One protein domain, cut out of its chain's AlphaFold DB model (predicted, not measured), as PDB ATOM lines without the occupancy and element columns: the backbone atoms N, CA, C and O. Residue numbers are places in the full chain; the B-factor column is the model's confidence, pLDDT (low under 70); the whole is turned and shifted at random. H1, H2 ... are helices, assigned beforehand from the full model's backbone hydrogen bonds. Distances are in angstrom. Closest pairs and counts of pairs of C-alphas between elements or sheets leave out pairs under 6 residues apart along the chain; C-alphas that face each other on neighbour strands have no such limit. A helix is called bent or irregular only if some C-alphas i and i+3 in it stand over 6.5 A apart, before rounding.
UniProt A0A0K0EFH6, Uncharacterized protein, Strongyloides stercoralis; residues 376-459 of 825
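What this domain is: This is residues 376 to 459 of the 825 residues of an uncharacterized protein of Strongyloides stercoralis (UniProt A0A0K0EFH6). The chain makes a long, narrow U: the bent helix H1 runs out along one side, a turn with the short helix H2 lies toward the far end, and H3 and the bent helix H4 run back in one gently curving row. The two sides meet best where the first arm of H1 lies beside H4; toward the turn they are only loosely joined, and residues 453 to 459 stick out past the other end. The printed part has 84 residues with four named helices, in the order H1, H2, H3, H4, and no named strand; its class is all helix. It is loose, with a radius of gyration of the C-alphas of 17.0 A, and a rod in outline, spanning 58 by 26 by 15 A.

How they stand to each other: H1, residues 376 to 401, was assigned as one helix by its hydrogen bonds but is bent, with C-alphas 389 and 392 8.8 A apart; its arms H1a, residues 376 to 389, and H1b, residues 392 to 401, are about perpendicular at 88 degrees. H4, residues 434 to 457, was likewise assigned as one helix but is bent, with C-alphas 441 and 444 6.7 A apart; its arms H4a, residues 434 to 441, and H4b, residues 444 to 457, stand at a shallow tilt of 32 degrees, only just short of steep. H1a and H4b touch, opposite ways at a shallow tilt of 29 degrees; their closest C-alphas, of Leu 379 and Leu 448, are 5.9 A apart. H1a also touches H4a, with residues 382 to 387 alone, at a steep tilt of 57 degrees; the closest C-alphas, of Cys 386 and Ser 441, are 5.7 A apart. H1b and H4a are close but not clearly touching, the closest C-alphas being those of Gln 395 and Lys 437, 7.8 A apart. H2, residues 408 to 412, touches H3, residues 417 to 428, which meets it with residues 420 to 424 alone; the closest C-alphas, of Ile 411 and Arg 420, are 6.4 A apart. H3 and H4a run the same way at a shallow tilt of 23 degrees, close but not clearly touching. Among the pairs that are apart are H1b and H3. Every O i to N i+4 pair is within hydrogen-bond range in H1b, H2, H3, H4a and H4b, and 9 of 10 are in H1a.

Where its parts are: H1a begins with C-alpha 376 at (0.060, -12.900, 44.253) and is 18.3 A long; H1b is 14.2 A. H2 is 6.6 A long, and H3, 16.2 A, begins with C-alpha 417 at (-20.723, -52.632, 38.379). H4a is 10.3 A and H4b 19.8 A long, ending with C-alpha 457 at (-2.225, -9.933, 58.020).

The domain as a whole: The two C-alphas farthest apart, of Pro 415 and Tyr 459, are 58.3 A from each other, while the first and last printed C-alphas are 15.0 A apart. The printed part has no cut. The links from H2 to H3 and from H3 to H4 are tight, and that from H1 to H2 is short. The mean pLDDT of the printed part is 85.2; residues 405 to 412 are under 70.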
ATOM      1  N   SER A 376       0.730 -13.821  45.185       91.24
ATOM      2  CA  SER A 376       0.060 -12.900  44.253       91.24
ATOM      3  C   SER A 376       0.272 -13.292  42.786       91.24
ATOM      4  O   SER A 376      -0.696 -13.367  42.029       91.24
ATOM      5  N   LEU A 377       1.509 -13.598  42.374       92.43
ATOM      6  CA  LEU A 377       1.806 -14.069  41.015       92.43
ATOM      7  C   LEU A 377       1.137 -15.421  40.734       92.43
ATOM      8  O   LEU A 377       0.606 -15.627  39.645       92.43
ATOM      9  N   SER A 378       1.102 -16.329  41.710       92.75
ATOM     10  CA  SER A 378       0.431 -17.630  41.567       92.75
ATOM     11  C   SER A 378      -1.091 -17.500  41.460       92.75
ATOM     12  O   SER A 378      -1.710 -18.148  40.616       92.75
ATOM     13  N   LEU A 379      -1.704 -16.613  42.249       93.58
ATOM     14  CA  LEU A 379      -3.135 -16.324  42.170       93.58
ATOM     15  C   LEU A 379      -3.500 -15.697  40.814       93.58
ATOM     16  O   LEU A 379      -4.481 -16.112  40.200       93.58
ATOM     17  N   LEU A 380      -2.681 -14.772  40.300       93.46
ATOM     18  CA  LEU A 380      -2.853 -14.192  38.963       93.46
ATOM     19  C   LEU A 380      -2.736 -15.243  37.846       93.46
ATOM     20  O   LEU A 380      -3.552 -15.229  36.925       93.46
ATOM     21  N   GLN A 381      -1.786 -16.184  37.937       93.61
ATOM     22  CA  GLN A 381      -1.664 -17.307  36.993       93.61
ATOM     23  C   GLN A 381      -2.923 -18.184  36.985       93.61
ATOM     24  O   GLN A 381      -3.479 -18.459  35.921       93.61
ATOM     25  N   VAL A 382      -3.400 -18.592  38.165       93.71
ATOM     26  CA  VAL A 382      -4.599 -19.436  38.307       93.71
ATOM     27  C   VAL A 382      -5.848 -18.714  37.797       93.71
ATOM     28  O   VAL A 382      -6.622 -19.309  37.047       93.71
ATOM     29  N   ILE A 383      -6.026 -17.429  38.131       93.72
ATOM     30  CA  ILE A 383      -7.149 -16.618  37.635       93.72
ATOM     31  C   ILE A 383      -7.120 -16.527  36.103       93.72
ATOM     32  O   ILE A 383      -8.137 -16.753  35.443       93.72
ATOM     33  N   LEU A 384      -5.953 -16.235  35.524       92.91
ATOM     34  CA  LEU A 384      -5.818 -16.036  34.086       92.91
ATOM     35  C   LEU A 384      -6.061 -17.328  33.290       92.91
ATOM     36  O   LEU A 384      -6.791 -17.301  32.299       92.91
ATOM     37  N   VAL A 385      -5.530 -18.467  33.734       92.75
ATOM     38  CA  VAL A 385      -5.751 -19.758  33.058       92.75
ATOM     39  C   VAL A 385      -7.194 -20.243  33.243       92.75
ATOM     40  O   VAL A 385      -7.845 -20.642  32.277       92.75
ATOM     41  N   CYS A 386      -7.740 -20.180  34.462       93.08
ATOM     42  CA  CYS A 386      -9.036 -20.801  34.750       93.08
ATOM     43  C   CYS A 386     -10.241 -19.965  34.295       93.08
ATOM     44  O   CYS A 386     -11.234 -20.550  33.861       93.08
ATOM     45  N   TYR A 387     -10.165 -18.631  34.373       93.23
ATOM     46  CA  TYR A 387     -11.307 -17.742  34.115       93.23
ATOM     47  C   TYR A 387     -11.147 -16.857  32.871       93.23
ATOM     48  O   TYR A 387     -12.146 -16.581  32.215       93.23
ATOM     49  N   VAL A 388      -9.929 -16.407  32.532       92.11
ATOM     50  CA  VAL A 388      -9.714 -15.509  31.373       92.11
ATOM     51  C   VAL A 388      -9.520 -16.307  30.083       92.11
ATOM     52  O   VAL A 388     -10.203 -16.053  29.094       92.11
ATOM     53  N   TYR A 389      -8.635 -17.308  30.090       92.03
ATOM     54  CA  TYR A 389      -8.512 -18.267  28.988       92.03
ATOM     55  C   TYR A 389      -9.732 -19.206  28.954       92.03
ATOM     56  O   TYR A 389     -10.411 -19.334  27.925       92.03
ATOM     57  N   GLY A 390     -10.044 -19.783  30.120       92.10
ATOM     58  CA  GLY A 390     -11.192 -20.648  30.381       92.10
ATOM     59  C   GLY A 390     -10.759 -22.093  30.623       92.10
ATOM     60  O   GLY A 390     -10.219 -22.739  29.725       92.10
ATOM     61  N   VAL A 391     -11.034 -22.615  31.824       92.14
ATOM     62  CA  VAL A 391     -10.589 -23.953  32.258       92.14
ATOM     63  C   VAL A 391     -11.020 -25.074  31.304       92.14
ATOM     64  O   VAL A 391     -10.230 -25.973  31.045       92.14
ATOM     65  N   ASP A 392     -12.217 -24.991  30.715       91.49
ATOM     66  CA  ASP A 392     -12.711 -25.984  29.752       91.49
ATOM     67  C   ASP A 392     -11.881 -26.030  28.462       91.49
ATOM     68  O   ASP A 392     -11.520 -27.116  28.011       91.49
ATOM     69  N   LYS A 393     -11.481 -24.873  27.912       90.67
ATOM     70  CA  LYS A 393     -10.575 -24.831  26.748       90.67
ATOM     71  C   LYS A 393      -9.213 -25.427  27.097       90.67
ATOM     72  O   LYS A 393      -8.669 -26.197  26.319       90.67
ATOM     73  N   PHE A 394      -8.691 -25.102  28.280       91.71
ATOM     74  CA  PHE A 394      -7.390 -25.594  28.739       91.71
ATOM     75  C   PHE A 394      -7.399 -27.107  29.006       91.71
ATOM     76  O   PHE A 394      -6.400 -27.787  28.778       91.71
ATOM     77  N   GLN A 395      -8.531 -27.667  29.445       90.71
ATOM     78  CA  GLN A 395      -8.704 -29.118  29.533       90.71
ATOM     79  C   GLN A 395      -8.833 -29.778  28.154       90.71
ATOM     80  O   GLN A 395      -8.359 -30.901  28.006       90.71
ATOM     81  N   GLU A 396      -9.396 -29.097  27.152       89.08
ATOM     82  CA  GLU A 396      -9.396 -29.562  25.757       89.08
ATOM     83  C   GLU A 396      -7.976 -29.585  25.166       89.08
ATOM     84  O   GLU A 396      -7.552 -30.610  24.644       89.08
ATOM     85  N   ASP A 397      -7.201 -28.509  25.350       90.01
ATOM     86  CA  ASP A 397      -5.792 -28.423  24.927       90.01
ATOM     87  C   ASP A 397      -4.955 -29.571  25.540       90.01
ATOM     88  O   ASP A 397      -4.146 -30.216  24.874       90.01
ATOM     89  N   ILE A 398      -5.190 -29.889  26.822       89.44
ATOM     90  CA  ILE A 398      -4.550 -31.019  27.518       89.44
ATOM     91  C   ILE A 398      -5.066 -32.376  27.007       89.44
ATOM     92  O   ILE A 398      -4.292 -33.335  26.950       89.44
ATOM     93  N   ARG A 399      -6.350 -32.485  26.637       87.53
ATOM     94  CA  ARG A 399      -6.946 -33.710  26.075       87.53
ATOM     95  C   ARG A 399      -6.308 -34.061  24.735       87.53
ATOM     96  O   ARG A 399      -5.927 -35.214  24.537       87.53
ATOM     97  N   GLU A 400      -6.153 -33.065  23.870       86.49
ATOM     98  CA  GLU A 400      -5.475 -33.141  22.576       86.49
ATOM     99  C   GLU A 400      -3.999 -33.546  22.749       86.49
ATOM    100  O   GLU A 400      -3.567 -34.581  22.232       86.49
ATOM    101  N   MET A 401      -3.253 -32.805  23.580       87.16
ATOM    102  CA  MET A 401      -1.842 -33.059  23.900       87.16
ATOM    103  C   MET A 401      -1.587 -34.489  24.416       87.16
ATOM    104  O   MET A 401      -0.565 -35.097  24.100       87.16
ATOM    105  N   LEU A 402      -2.516 -35.052  25.196       86.31
ATOM    106  CA  LEU A 402      -2.411 -36.405  25.760       86.31
ATOM    107  C   LEU A 402      -3.150 -37.491  24.944       86.31
ATOM    108  O   LEU A 402      -3.143 -38.651  25.358       86.31
ATOM    109  N   ARG A 403      -3.776 -37.142  23.807       81.43
ATOM    110  CA  ARG A 403      -4.645 -38.006  22.970       81.43
ATOM    111  C   ARG A 403      -5.721 -38.776  23.754       81.43
ATOM    112  O   ARG A 403      -5.954 -39.962  23.515       81.43
ATOM    113  N   ILE A 404      -6.372 -38.128  24.717       77.53
ATOM    114  CA  ILE A 404      -7.357 -38.790  25.585       77.53
ATOM    115  C   ILE A 404      -8.736 -38.742  24.930       77.53
ATOM    116  O   ILE A 404      -9.452 -37.753  25.041       77.53
ATOM    117  N   SER A 405      -9.114 -39.830  24.263       67.84
ATOM    118  CA  SER A 405     -10.462 -39.997  23.714       67.84
ATOM    119  C   SER A 405     -11.543 -39.952  24.811       67.84
ATOM    120  O   SER A 405     -11.338 -40.410  25.942       67.84
ATOM    121  N   ASN A 406     -12.711 -39.399  24.471       64.26
ATOM    122  CA  ASN A 406     -13.878 -39.309  25.351       64.26
ATOM    123  C   ASN A 406     -14.621 -40.656  25.398       64.26
ATOM    124  O   ASN A 406     -15.714 -40.805  24.858       64.26
ATOM    125  N   ASN A 407     -14.029 -41.647  26.069       62.82
ATOM    126  CA  ASN A 407     -14.531 -43.027  26.156       62.82
ATOM    127  C   ASN A 407     -15.779 -43.183  27.067       62.82
ATOM    128  O   ASN A 407     -15.952 -44.208  27.728       62.82
ATOM    129  N   ASP A 408     -16.662 -42.183  27.119       64.73
ATOM    130  CA  ASP A 408     -17.892 -42.200  27.924       64.73
ATOM    131  C   ASP A 408     -18.856 -43.317  27.494       64.73
ATOM    132  O   ASP A 408     -19.574 -43.872  28.329       64.73
ATOM    133  N   GLU A 409     -18.846 -43.698  26.215       61.91
ATOM    134  CA  GLU A 409     -19.660 -44.802  25.693       61.91
ATOM    135  C   GLU A 409     -19.095 -46.174  26.097       61.91
ATOM    136  O   GLU A 409     -19.833 -46.996  26.647       61.91
ATOM    137  N   GLU A 410     -17.773 -46.386  25.997       61.93
ATOM    138  CA  GLU A 410     -17.102 -47.593  26.520       61.93
ATOM    139  C   GLU A 410     -17.279 -47.796  28.034       61.93
ATOM    140  O   GLU A 410     -16.999 -48.871  28.565       61.93
ATOM    141  N   ILE A 411     -17.629 -46.743  28.777       63.50
ATOM    142  CA  ILE A 411     -17.879 -46.812  30.221       63.50
ATOM    143  C   ILE A 411     -19.341 -47.203  30.504       63.50
ATOM    144  O   ILE A 411     -19.640 -47.739  31.577       63.50
ATOM    145  N   ARG A 412     -20.258 -46.995  29.547       65.14
ATOM    146  CA  ARG A 412     -21.675 -47.386  29.643       65.14
ATOM    147  C   ARG A 412     -21.908 -48.856  29.301       65.14
ATOM    148  O   ARG A 412     -22.709 -49.482  29.990       65.14
ATOM    149  N   THR A 413     -21.198 -49.399  28.309       70.47
ATOM    150  CA  THR A 413     -21.331 -50.795  27.830       70.47
ATOM    151  C   THR A 413     -20.825 -51.856  28.816       70.47
ATOM    152  O   THR A 413     -20.992 -53.052  28.594       70.47
ATOM    153  N   ILE A 414     -20.215 -51.442  29.928       72.78
ATOM    154  CA  ILE A 414     -19.603 -52.340  30.907       72.78
ATOM    155  C   ILE A 414     -20.658 -53.018  31.802       72.78
ATOM    156  O   ILE A 414     -21.355 -52.312  32.542       72.78
ATOM    157  N   PRO A 415     -20.712 -54.369  31.845       72.68
ATOM    158  CA  PRO A 415     -21.681 -55.101  32.665       72.68
ATOM    159  C   PRO A 415     -21.294 -55.152  34.152       72.68
ATOM    160  O   PRO A 415     -22.159 -55.153  35.027       72.68
ATOM    161  N   TYR A 416     -19.997 -55.175  34.474       77.68
ATOM    162  CA  TYR A 416     -19.521 -55.296  35.853       77.68
ATOM    163  C   TYR A 416     -19.610 -53.957  36.614       77.68
ATOM    164  O   TYR A 416     -18.914 -52.986  36.321       77.68
ATOM    165  N   THR A 417     -20.450 -53.889  37.650       77.91
ATOM    166  CA  THR A 417     -20.723 -52.632  38.379       77.91
ATOM    167  C   THR A 417     -19.493 -52.056  39.091       77.91
ATOM    168  O   THR A 417     -19.315 -50.837  39.127       77.91
ATOM    169  N   LEU A 418     -18.624 -52.914  39.635       81.26
ATOM    170  CA  LEU A 418     -17.481 -52.508  40.457       81.26
ATOM    171  C   LEU A 418     -16.371 -51.859  39.616       81.26
ATOM    172  O   LEU A 418     -15.967 -50.731  39.898       81.26
ATOM    173  N   ILE A 419     -15.935 -52.502  38.528       79.28
ATOM    174  CA  ILE A 419     -14.912 -51.916  37.646       79.28
ATOM    175  C   ILE A 419     -15.523 -50.822  36.737       79.28
ATOM    176  O   ILE A 419     -14.798 -49.921  36.324       79.28
ATOM    177  N   ARG A 420     -16.853 -50.778  36.515       78.75
ATOM    178  CA  ARG A 420     -17.523 -49.586  35.948       78.75
ATOM    179  C   ARG A 420     -17.364 -48.372  36.864       78.75
ATOM    180  O   ARG A 420     -16.895 -47.336  36.399       78.75
ATOM    181  N   LYS A 421     -17.654 -48.510  38.168       81.04
ATOM    182  CA  LYS A 421     -17.364 -47.465  39.169       81.04
ATOM    183  C   LYS A 421     -15.876 -47.096  39.186       81.04
ATOM    184  O   LYS A 421     -15.550 -45.919  39.294       81.04
ATOM    185  N   TRP A 422     -14.973 -48.066  39.019       80.19
ATOM    186  CA  TRP A 422     -13.529 -47.812  38.956       80.19
ATOM    187  C   TRP A 422     -13.095 -47.051  37.690       80.19
ATOM    188  O   TRP A 422     -12.347 -46.084  37.809       80.19
ATOM    189  N   LYS A 423     -13.600 -47.394  36.490       78.27
ATOM    190  CA  LYS A 423     -13.379 -46.594  35.267       78.27
ATOM    191  C   LYS A 423     -13.950 -45.176  35.427       78.27
ATOM    192  O   LYS A 423     -13.264 -44.220  35.084       78.27
ATOM    193  N   GLN A 424     -15.154 -45.029  35.989       77.91
ATOM    194  CA  GLN A 424     -15.762 -43.717  36.266       77.91
ATOM    195  C   GLN A 424     -14.921 -42.885  37.246       77.91
ATOM    196  O   GLN A 424     -14.679 -41.707  36.994       77.91
ATOM    197  N   PHE A 425     -14.409 -43.492  38.321       82.79
ATOM    198  CA  PHE A 425     -13.488 -42.833  39.250       82.79
ATOM    199  C   PHE A 425     -12.166 -42.446  38.570       82.79
ATOM    200  O   PHE A 425     -11.695 -41.325  38.741       82.79
ATOM    201  N   LYS A 426     -11.597 -43.330  37.739       79.55
ATOM    202  CA  LYS A 426     -10.375 -43.063  36.964       79.55
ATOM    203  C   LYS A 426     -10.557 -41.930  35.945       79.55
ATOM    204  O   LYS A 426      -9.606 -41.196  35.704       79.55
ATOM    205  N   LEU A 427     -11.751 -41.768  35.370       77.60
ATOM    206  CA  LEU A 427     -12.084 -40.628  34.512       77.60
ATOM    207  C   LEU A 427     -12.252 -39.343  35.342       77.60
ATOM    208  O   LEU A 427     -11.651 -38.322  35.022       77.60
ATOM    209  N   PHE A 428     -12.992 -39.403  36.454       83.68
ATOM    210  CA  PHE A 428     -13.204 -38.272  37.366       83.68
ATOM    211  C   PHE A 428     -11.893 -37.707  37.939       83.68
ATOM    212  O   PHE A 428     -11.721 -36.488  37.982       83.68
ATOM    213  N   ALA A 429     -10.976 -38.589  38.345       83.17
ATOM    214  CA  ALA A 429      -9.644 -38.270  38.858       83.17
ATOM    215  C   ALA A 429      -8.557 -38.222  37.762       83.17
ATOM    216  O   ALA A 429      -7.378 -38.092  38.080       83.17
ATOM    217  N   GLY A 430      -8.928 -38.345  36.484       82.38
ATOM    218  CA  GLY A 430      -7.993 -38.341  35.360       82.38
ATOM    219  C   GLY A 430      -7.402 -36.955  35.053       82.38
ATOM    220  O   GLY A 430      -7.893 -35.948  35.566       82.38
ATOM    221  N   PRO A 431      -6.392 -36.869  34.164       81.37
ATOM    222  CA  PRO A 431      -5.725 -35.615  33.766       81.37
ATOM    223  C   PRO A 431      -6.665 -34.538  33.195       81.37
ATOM    224  O   PRO A 431      -6.385 -33.346  33.299       81.37
ATOM    225  N   THR A 432      -7.784 -34.957  32.607       83.92
ATOM    226  CA  THR A 432      -8.856 -34.114  32.054       83.92
ATOM    227  C   THR A 432     -10.150 -34.211  32.877       83.92
ATOM    228  O   THR A 432     -11.201 -33.746  32.450       83.92
ATOM    229  N   GLY A 433     -10.086 -34.822  34.065       84.69
ATOM    230  CA  GLY A 433     -11.237 -35.130  34.905       84.69
ATOM    231  C   GLY A 433     -11.781 -33.943  35.702       84.69
ATOM    232  O   GLY A 433     -11.091 -32.952  35.969       84.69
ATOM    233  N   ASN A 434     -13.033 -34.073  36.149       87.70
ATOM    234  CA  ASN A 434     -13.723 -33.049  36.937       87.70
ATOM    235  C   ASN A 434     -13.026 -32.738  38.273       87.70
ATOM    236  O   ASN A 434     -13.089 -31.598  38.729       87.70
ATOM    237  N   TYR A 435     -12.313 -33.696  38.882       91.40
ATOM    238  CA  TYR A 435     -11.493 -33.429  40.070       91.40
ATOM    239  C   TYR A 435     -10.471 -32.313  39.810       91.40
ATOM    240  O   TYR A 435     -10.362 -31.373  40.594       91.40
ATOM    241  N   ILE A 436      -9.765 -32.383  38.677       91.56
ATOM    242  CA  ILE A 436      -8.742 -31.401  38.300       91.56
ATOM    243  C   ILE A 436      -9.387 -30.067  37.916       91.56
ATOM    244  O   ILE A 436      -8.898 -29.017  38.338       91.56
ATOM    245  N   LYS A 437     -10.533 -30.102  37.221       92.59
ATOM    246  CA  LYS A 437     -11.332 -28.905  36.921       92.59
ATOM    247  C   LYS A 437     -11.680 -28.129  38.191       92.59
ATOM    248  O   LYS A 437     -11.399 -26.934  38.269       92.59
ATOM    249  N   TYR A 438     -12.251 -28.788  39.202       92.78
ATOM    250  CA  TYR A 438     -12.615 -28.140  40.467       92.78
ATOM    251  C   TYR A 438     -11.394 -27.799  41.333       92.78
ATOM    252  O   TYR A 438     -11.409 -26.786  42.032       92.78
ATOM    253  N   SER A 439     -10.320 -28.592  41.262       93.31
ATOM    254  CA  SER A 439      -9.045 -28.287  41.921       93.31
ATOM    255  C   SER A 439      -8.512 -26.930  41.461       93.31
ATOM    256  O   SER A 439      -8.366 -26.034  42.289       93.31
ATOM    257  N   TRP A 440      -8.328 -26.727  40.151       93.25
ATOM    258  CA  TRP A 440      -7.775 -25.476  39.622       93.25
ATOM    259  C   TRP A 440      -8.758 -24.297  39.678       93.25
ATOM    260  O   TRP A 440      -8.332 -23.184  39.965       93.25
ATOM    261  N   SER A 441     -10.060 -24.515  39.446       92.90
ATOM    262  CA  SER A 441     -11.055 -23.424  39.392       92.90
ATOM    263  C   SER A 441     -11.668 -23.015  40.738       92.90
ATOM    264  O   SER A 441     -12.259 -21.943  40.813       92.90
ATOM    265  N   ILE A 442     -11.559 -23.829  41.797       94.10
ATOM    266  CA  ILE A 442     -12.160 -23.527  43.110       94.10
ATOM    267  C   ILE A 442     -11.125 -23.648  44.230       94.10
ATOM    268  O   ILE A 442     -10.861 -22.671  44.930       94.10
ATOM    269  N   PHE A 443     -10.508 -24.817  44.408       93.20
ATOM    270  CA  PHE A 443      -9.652 -25.050  45.577       93.20
ATOM    271  C   PHE A 443      -8.333 -24.265  45.515       93.20
ATOM    272  O   PHE A 443      -7.979 -23.609  46.493       93.20
ATOM    273  N   SER A 444      -7.637 -24.254  44.374       92.85
ATOM    274  CA  SER A 444      -6.401 -23.484  44.182       92.85
ATOM    275  C   SER A 444      -6.564 -21.976  44.444       92.85
ATOM    276  O   SER A 444      -5.812 -21.462  45.272       92.85
ATOM    277  N   PRO A 445      -7.521 -21.240  43.831       94.24
ATOM    278  CA  PRO A 445      -7.655 -19.805  44.079       94.24
ATOM    279  C   PRO A 445      -8.122 -19.497  45.507       94.24
ATOM    280  O   PRO A 445      -7.686 -18.491  46.066       94.24
ATOM    281  N   LEU A 446      -8.938 -20.354  46.138       93.91
ATOM    282  CA  LEU A 446      -9.323 -20.184  47.546       93.91
ATOM    283  C   LEU A 446      -8.131 -20.362  48.497       93.91
ATOM    284  O   LEU A 446      -7.939 -19.529  49.382       93.91
ATOM    285  N   ILE A 447      -7.306 -21.397  48.302       92.40
ATOM    286  CA  ILE A 447      -6.110 -21.644  49.125       92.40
ATOM    287  C   ILE A 447      -5.090 -20.516  48.938       92.40
ATOM    288  O   ILE A 447      -4.601 -19.977  49.925       92.40
ATOM    289  N   LEU A 448      -4.817 -20.098  47.697       92.81
ATOM    290  CA  LEU A 448      -3.892 -18.993  47.413       92.81
ATOM    291  C   LEU A 448      -4.398 -17.652  47.963       92.81
ATOM    292  O   LEU A 448      -3.605 -16.883  48.500       92.81
ATOM    293  N   SER A 449      -5.708 -17.387  47.902       92.61
ATOM    294  CA  SER A 449      -6.304 -16.189  48.514       92.61
ATOM    295  C   SER A 449      -6.214 -16.225  50.042       92.61
ATOM    296  O   SER A 449      -5.877 -15.217  50.657       92.61
ATOM    297  N   PHE A 450      -6.467 -17.382  50.666       91.29
ATOM    298  CA  PHE A 450      -6.295 -17.561  52.109       91.29
ATOM    299  C   PHE A 450      -4.835 -17.354  52.535       91.29
ATOM    300  O   PHE A 450      -4.591 -16.612  53.485       91.29
ATOM    301  N   LEU A 451      -3.876 -17.953  51.818       90.60
ATOM    302  CA  LEU A 451      -2.448 -17.782  52.083       90.60
ATOM    303  C   LEU A 451      -2.045 -16.312  51.954       90.60
ATOM    304  O   LEU A 451      -1.496 -15.771  52.907       90.60
ATOM    305  N   LEU A 452      -2.406 -15.644  50.853       91.21
ATOM    306  CA  LEU A 452      -2.126 -14.224  50.631       91.21
ATOM    307  C   LEU A 452      -2.706 -13.335  51.745       91.21
ATOM    308  O   LEU A 452      -1.999 -12.493  52.288       91.21
ATOM    309  N   ILE A 453      -3.962 -13.548  52.154       91.17
ATOM    310  CA  ILE A 453      -4.590 -12.780  53.246       91.17
ATOM    311  C   ILE A 453      -3.891 -13.054  54.588       91.17
ATOM    312  O   ILE A 453      -3.597 -12.117  55.331       91.17
ATOM    313  N   ALA A 454      -3.580 -14.313  54.904       87.43
ATOM    314  CA  ALA A 454      -2.899 -14.693  56.145       87.43
ATOM    315  C   ALA A 454      -1.413 -14.274  56.179       87.43
ATOM    316  O   ALA A 454      -0.838 -14.138  57.259       87.43
ATOM    317  N   SER A 455      -0.802 -14.080  55.010       85.42
ATOM    318  CA  SER A 455       0.559 -13.583  54.775       85.42
ATOM    319  C   SER A 455       0.631 -12.049  54.877       85.42
ATOM    320  O   SER A 455       1.552 -11.517  55.496       85.42
ATOM    321  N   VAL A 456      -0.381 -11.329  54.382       86.21
ATOM    322  CA  VAL A 456      -0.514  -9.870  54.558       86.21
ATOM    323  C   VAL A 456      -0.879  -9.501  56.000       86.21
ATOM    324  O   VAL A 456      -0.297  -8.573  56.556       86.21
ATOM    325  N   TRP A 457      -1.804 -10.229  56.641       85.81
ATOM    326  CA  TRP A 457      -2.225  -9.933  58.020       85.81
ATOM    327  C   TRP A 457      -1.089 -10.177  59.023       85.81
ATOM    328  O   TRP A 457      -0.849  -9.346  59.895       85.81
ATOM    329  N   ARG A 458      -0.356 -11.293  58.901       80.32
ATOM    330  CA  ARG A 458       0.759 -11.640  59.804       80.32
ATOM    331  C   ARG A 458       2.109 -11.078  59.347       80.32
ATOM    332  O   ARG A 458       3.136 -11.729  59.528       80.32
ATOM    333  N   TYR A 459       2.115  -9.887  58.754       80.32
ATOM    334  CA  TYR A 459       3.361  -9.193  58.456       80.32
ATOM    335  C   TYR A 459       3.990  -8.644  59.743       80.32
ATOM    336  O   TYR A 459       3.519  -7.669  60.329       80.32
TER     337      TYR A 459